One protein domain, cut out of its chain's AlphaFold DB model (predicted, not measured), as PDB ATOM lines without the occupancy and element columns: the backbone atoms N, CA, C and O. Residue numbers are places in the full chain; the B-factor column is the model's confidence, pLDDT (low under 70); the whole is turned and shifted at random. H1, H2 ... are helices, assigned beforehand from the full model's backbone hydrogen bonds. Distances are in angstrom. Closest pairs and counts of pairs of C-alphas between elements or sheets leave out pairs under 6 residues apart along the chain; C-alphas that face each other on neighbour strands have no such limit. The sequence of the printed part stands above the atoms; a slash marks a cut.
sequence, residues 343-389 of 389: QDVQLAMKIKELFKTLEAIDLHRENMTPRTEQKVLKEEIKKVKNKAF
ATOM      1  N   GLN A 343      89.944 225.245 161.504       69.62
ATOM      2  CA  GLN A 343      89.430 224.678 162.752       69.62
ATOM      3  C   GLN A 343      89.686 223.166 162.879       69.62
ATOM      4  O   GLN A 343      90.089 222.709 163.943       69.62
ATOM      5  N   ASP A 344      89.559 222.393 161.797       70.19
ATOM      6  CA  ASP A 344      89.841 220.950 161.775       70.19
ATOM      7  C   ASP A 344      91.343 220.658 161.893       70.19
ATOM      8  O   ASP A 344      91.747 219.635 162.446       70.19
ATOM      9  N   VAL A 345      92.191 221.551 161.366       75.75
ATOM     10  CA  VAL A 345      93.651 221.462 161.533       75.75
ATOM     11  C   VAL A 345      94.032 221.753 162.982       75.75
ATOM     12  O   VAL A 345      94.805 220.996 163.565       75.75
ATOM     13  N   GLN A 346      93.455 222.798 163.581       74.00
ATOM     14  CA  GLN A 346      93.668 223.123 164.993       74.00
ATOM     15  C   GLN A 346      93.148 222.019 165.918       74.00
ATOM     16  O   GLN A 346      93.837 221.641 166.864       74.00
ATOM     17  N   LEU A 347      91.978 221.448 165.619       75.94
ATOM     18  CA  LEU A 347      91.425 220.321 166.361       75.94
ATOM     19  C   LEU A 347      92.329 219.090 166.242       75.94
ATOM     20  O   LEU A 347      92.647 218.463 167.247       75.94
ATOM     21  N   ALA A 348      92.813 218.778 165.037       76.25
ATOM     22  CA  ALA A 348      93.739 217.668 164.830       76.25
ATOM     23  C   ALA A 348      95.082 217.876 165.555       76.25
ATOM     24  O   ALA A 348      95.644 216.912 166.068       76.25
ATOM     25  N   MET A 349      95.583 219.112 165.625       78.19
ATOM     26  CA  MET A 349      96.790 219.454 166.389       78.19
ATOM     27  C   MET A 349      96.564 219.278 167.894       78.19
ATOM     28  O   MET A 349      97.366 218.608 168.537       78.19
ATOM     29  N   LYS A 350      95.438 219.770 168.433       78.56
ATOM     30  CA  LYS A 350      95.061 219.561 169.843       78.56
ATOM     31  C   LYS A 350      94.920 218.077 170.180       78.56
ATOM     32  O   LYS A 350      95.436 217.631 171.197       78.56
ATOM     33  N   ILE A 351      94.270 217.297 169.316       77.12
ATOM     34  CA  ILE A 351      94.133 215.845 169.496       77.12
ATOM     35  C   ILE A 351      95.511 215.172 169.485       77.12
ATOM     36  O   ILE A 351      95.792 214.331 170.334       77.12
ATOM     37  N   LYS A 352      96.402 215.564 168.568       80.75
ATOM     38  CA  LYS A 352      97.762 215.017 168.492       80.75
ATOM     39  C   LYS A 352      98.600 215.362 169.730       80.75
ATOM     40  O   LYS A 352      99.346 214.512 170.206       80.75
ATOM     41  N   GLU A 353      98.467 216.574 170.264       81.75
ATOM     42  CA  GLU A 353      99.101 216.962 171.529       81.75
ATOM     43  C   GLU A 353      98.566 216.147 172.709       81.75
ATOM     44  O   GLU A 353      99.363 215.679 173.518       81.75
ATOM     45  N   LEU A 354      97.250 215.906 172.771       77.56
ATOM     46  CA  LEU A 354      96.640 215.070 173.811       77.56
ATOM     47  C   LEU A 354      97.164 213.629 173.772       77.56
ATOM     48  O   LEU A 354      97.511 213.074 174.816       77.56
ATOM     49  N   PHE A 355      97.288 213.037 172.582       76.62
ATOM     50  CA  PHE A 355      97.882 211.704 172.445       76.62
ATOM     51  C   PHE A 355      99.344 211.678 172.891       76.62
ATOM     52  O   PHE A 355      99.729 210.779 173.630       76.62
ATOM     53  N   LYS A 356     100.132 212.701 172.541       76.38
ATOM     54  CA  LYS A 356     101.529 212.801 172.983       76.38
ATOM     55  C   LYS A 356     101.648 212.951 174.506       76.38
ATOM     56  O   LYS A 356     102.576 212.408 175.096       76.38
ATOM     57  N   THR A 357     100.721 213.668 175.151       74.38
ATOM     58  CA  THR A 357     100.687 213.746 176.622       74.38
ATOM     59  C   THR A 357     100.315 212.412 177.260       74.38
ATOM     60  O   THR A 357     100.937 212.039 178.244       74.38
ATOM     61  N   LEU A 358      99.364 211.666 176.686       69.06
ATOM     62  CA  LEU A 358      98.972 210.349 177.202       69.06
ATOM     63  C   LEU A 358     100.099 209.321 177.062       69.06
ATOM     64  O   LEU A 358     100.398 208.613 178.015       69.06
ATOM     65  N   GLU A 359     100.775 209.304 175.915       74.44
ATOM     66  CA  GLU A 359     101.912 208.414 175.666       74.44
ATOM     67  C   GLU A 359     103.084 208.705 176.623       74.44
ATOM     68  O   GLU A 359     103.699 207.785 177.153       74.44
ATOM     69  N   ALA A 360     103.345 209.982 176.933       67.38
ATOM     70  CA  ALA A 360     104.342 210.360 177.935       67.38
ATOM     71  C   ALA A 360     103.951 209.935 179.364       67.38
ATOM     72  O   ALA A 360     104.824 209.573 180.149       67.38
ATOM     73  N   ILE A 361     102.657 209.958 179.711       63.94
ATOM     74  CA  ILE A 361     102.175 209.448 181.005       63.94
ATOM     75  C   ILE A 361     102.403 207.940 181.081       63.94
ATOM     76  O   ILE A 361     102.921 207.472 182.091       63.94
ATOM     77  N   ASP A 362     102.058 207.203 180.023       62.47
ATOM     78  CA  ASP A 362     102.192 205.745 179.962       62.47
ATOM     79  C   ASP A 362     103.656 205.290 180.055       62.47
ATOM     80  O   ASP A 362     103.954 204.367 180.811       62.47
ATOM     81  N   LEU A 363     104.584 206.013 179.418       56.91
ATOM     82  CA  LEU A 363     106.031 205.765 179.508       56.91
ATOM     83  C   LEU A 363     106.625 206.003 180.909       56.91
ATOM     84  O   LEU A 363     107.680 205.462 181.231       56.91
ATOM     85  N   HIS A 364     105.972 206.795 181.764       58.09
ATOM     86  CA  HIS A 364     106.442 207.076 183.126       58.09
ATOM     87  C   HIS A 364     105.786 206.193 184.208       58.09
ATOM     88  O   HIS A 364     106.082 206.374 185.394       58.09
ATOM     89  N   ARG A 365     104.924 205.230 183.844       59.91
ATOM     90  CA  ARG A 365     104.185 204.390 184.814       59.91
ATOM     91  C   ARG A 365     104.998 203.272 185.455       59.91
ATOM     92  O   ARG A 365     104.625 202.822 186.534       59.91
ATOM     93  N   GLU A 366     106.100 202.846 184.846       60.31
ATOM     94  CA  GLU A 366     106.779 201.598 185.234       60.31
ATOM     95  C   GLU A 366     107.406 201.609 186.643       60.31
ATOM     96  O   GLU A 366     107.746 200.550 187.154       60.31
ATOM     97  N   ASN A 367     107.502 202.764 187.322       60.97
ATOM     98  CA  ASN A 367     108.155 202.877 188.637       60.97
ATOM     99  C   ASN A 367     107.367 203.684 189.694       60.97
ATOM    100  O   ASN A 367     107.950 204.145 190.679       60.97
ATOM    101  N   MET A 368     106.055 203.894 189.524       67.25
ATOM    102  CA  MET A 368     105.247 204.665 190.484       67.25
ATOM    103  C   MET A 368     104.405 203.783 191.414       67.25
ATOM    104  O   MET A 368     103.826 202.783 191.007       67.25
ATOM    105  N   THR A 369     104.266 204.192 192.681       76.81
ATOM    106  CA  THR A 369     103.319 203.535 193.599       76.81
ATOM    107  C   THR A 369     101.863 203.836 193.194       76.81
ATOM    108  O   THR A 369     101.578 204.941 192.717       76.81
ATOM    109  N   PRO A 370     100.894 202.941 193.463       71.06
ATOM    110  CA  PRO A 370      99.500 203.129 193.032       71.06
ATOM    111  C   PRO A 370      98.847 204.431 193.537       71.06
ATOM    112  O   PRO A 370      98.008 205.036 192.868       71.06
ATOM    113  N   ARG A 371      99.248 204.919 194.723       71.81
ATOM    114  CA  ARG A 371      98.763 206.195 195.285       71.81
ATOM    115  C   ARG A 371      99.344 207.417 194.577       71.81
ATOM    116  O   ARG A 371      98.638 208.417 194.435       71.81
ATOM    117  N   THR A 372     100.612 207.364 194.174       76.00
ATOM    118  CA  THR A 372     101.245 208.445 193.405       76.00
ATOM    119  C   THR A 372     100.686 208.493 191.989       76.00
ATOM    120  O   THR A 372     100.345 209.577 191.526       76.00
ATOM    121  N   GLU A 373     100.449 207.334 191.368       73.50
ATOM    122  CA  GLU A 373      99.828 207.237 190.044       73.50
ATOM    123  C   GLU A 373      98.422 207.859 190.034       73.50
ATOM    124  O   GLU A 373      98.126 208.721 189.208       73.50
ATOM    125  N   GLN A 374      97.576 207.532 191.018       74.50
ATOM    126  CA  GLN A 374      96.241 208.136 191.122       74.50
ATOM    127  C   GLN A 374      96.268 209.656 191.322       74.50
ATOM    128  O   GLN A 374      95.373 210.349 190.831       74.50
ATOM    129  N   LYS A 375      97.251 210.194 192.057       78.31
ATOM    130  CA  LYS A 375      97.393 211.648 192.240       78.31
ATOM    131  C   LYS A 375      97.828 212.330 190.946       78.31
ATOM    132  O   LYS A 375      97.186 213.302 190.553       78.31
ATOM    133  N   VAL A 376      98.841 211.787 190.269       75.06
ATOM    134  CA  VAL A 376      99.340 212.310 188.989       75.06
ATOM    135  C   VAL A 376      98.232 212.277 187.936       75.06
ATOM    136  O   VAL A 376      97.945 213.305 187.330       75.06
ATOM    137  N   LEU A 377      97.504 211.163 187.808       72.69
ATOM    138  CA  LEU A 377      96.373 211.051 186.881       72.69
ATOM    139  C   LEU A 377      95.262 212.065 187.187       72.69
ATOM    140  O   LEU A 377      94.716 212.678 186.273       72.69
ATOM    141  N   LYS A 378      94.930 212.294 188.464       78.44
ATOM    142  CA  LYS A 378      93.921 213.298 188.843       78.44
ATOM    143  C   LYS A 378      94.354 214.724 188.500       78.44
ATOM    144  O   LYS A 378      93.517 215.513 188.057       78.44
ATOM    145  N   GLU A 379      95.625 215.067 188.693       78.00
ATOM    146  CA  GLU A 379      96.156 216.384 188.327       78.00
ATOM    147  C   GLU A 379      96.231 216.576 186.807       78.00
ATOM    148  O   GLU A 379      95.843 217.632 186.307       78.00
ATOM    149  N   GLU A 380      96.642 215.550 186.064       70.75
ATOM    150  CA  GLU A 380      96.679 215.528 184.594       70.75
ATOM    151  C   GLU A 380      95.273 215.677 183.991       70.75
ATOM    152  O   GLU A 380      95.048 216.540 183.140       70.75
ATOM    153  N   ILE A 381      94.282 214.941 184.507       72.00
ATOM    154  CA  ILE A 381      92.873 215.085 184.106       72.00
ATOM    155  C   ILE A 381      92.379 216.511 184.380       72.00
ATOM    156  O   ILE A 381      91.653 217.085 183.566       72.00
ATOM    157  N   LYS A 382      92.798 217.125 185.495       77.50
ATOM    158  CA  LYS A 382      92.464 218.520 185.813       77.50
ATOM    159  C   LYS A 382      93.127 219.501 184.834       77.50
ATOM    160  O   LYS A 382      92.470 220.446 184.401       77.50
ATOM    161  N   LYS A 383      94.380 219.264 184.428       71.06
ATOM    162  CA  LYS A 383      95.086 220.064 183.406       71.06
ATOM    163  C   LYS A 383      94.427 219.947 182.029       71.06
ATOM    164  O   LYS A 383      94.257 220.963 181.359       71.06
ATOM    165  N   VAL A 384      94.024 218.741 181.621       65.56
ATOM    166  CA  VAL A 384      93.312 218.506 180.352       65.56
ATOM    167  C   VAL A 384      91.936 219.170 180.379       65.56
ATOM    168  O   VAL A 384      91.579 219.869 179.432       65.56
ATOM    169  N   LYS A 385      91.201 219.045 181.490       71.69
ATOM    170  CA  LYS A 385      89.896 219.697 181.670       71.69
ATOM    171  C   LYS A 385      89.995 221.224 181.590       71.69
ATOM    172  O   LYS A 385      89.118 221.842 181.003       71.69
ATOM    173  N   ASN A 386      91.071 221.819 182.106       69.19
ATOM    174  CA  ASN A 386      91.294 223.266 182.038       69.19
ATOM    175  C   ASN A 386      91.790 223.761 180.664       69.19
ATOM    176  O   ASN A 386      91.677 224.947 180.388       69.19
ATOM    177  N   LYS A 387      92.349 222.891 179.809       63.03
ATOM    178  CA  LYS A 387      92.776 223.230 178.433       63.03
ATOM    179  C   LYS A 387      91.677 223.030 177.380       63.03
ATOM    180  O   LYS A 387      91.828 223.492 176.248       63.03
ATOM    181  N   ALA A 388      90.625 222.286 177.720       55.94
ATOM    182  CA  ALA A 388      89.540 221.924 176.814       55.94
ATOM    183  C   ALA A 388      88.374 222.936 176.791       55.94
ATOM    184  O   ALA A 388      87.482 222.774 175.957       55.94
ATOM    185  N   PHE A 389      88.395 223.958 177.656       45.75
ATOM    186  CA  PHE A 389      87.408 225.041 177.724       45.75
ATOM    187  C   PHE A 389      88.038 226.400 177.434       45.75
ATOM    188  O   PHE A 389      89.169 226.629 177.918       45.75
TER     189      PHE A 389
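AT A GLANCE: This is residues 343 to 389 of the 389 residues of the protein "Leucine-rich repeat-containing protein 27" of Eumeta variegata (UniProt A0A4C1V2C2). An open U of two helices: H1, the longer, and H2, which folds back beside it beyond a loop at one end, with a gap between them. The printed part has 47 residues with two named helices, H1 then H2, and no named strand; the class is all helix. It is loose, with a radius of gyration of the C-alphas of 12.6 A, and flat, spanning 40 by 20 by 7 A.

HOW THE PARTS SIT: H1, residues 343 to 363, and H2, residues 370 to 387, are near each other: 9 pairs of C-alphas lie within 10 A, and the closest is 8.1 A apart. Residues 343 to 349 of H1 stand free. In H1 and H2 every O i to N i+4 pair is within hydrogen-bond range.

IN THESE COORDINATES: H1 measures 30.2 A from C-alpha 343 at (89.430, 224.678, 162.752) to C-alpha 363. H2 measures 25.7 A, ending with C-alpha 387 at (92.776, 223.230, 178.433).

THE WHOLE: The C-alphas of Gln 343 and Thr 369, the two farthest apart, are 39.9 A apart. The 6-residue link is short, and the printed part has no cut. Mean pLDDT of the printed part is 70.9; residues 360 to 368 and 386 to 389 are among those under 70.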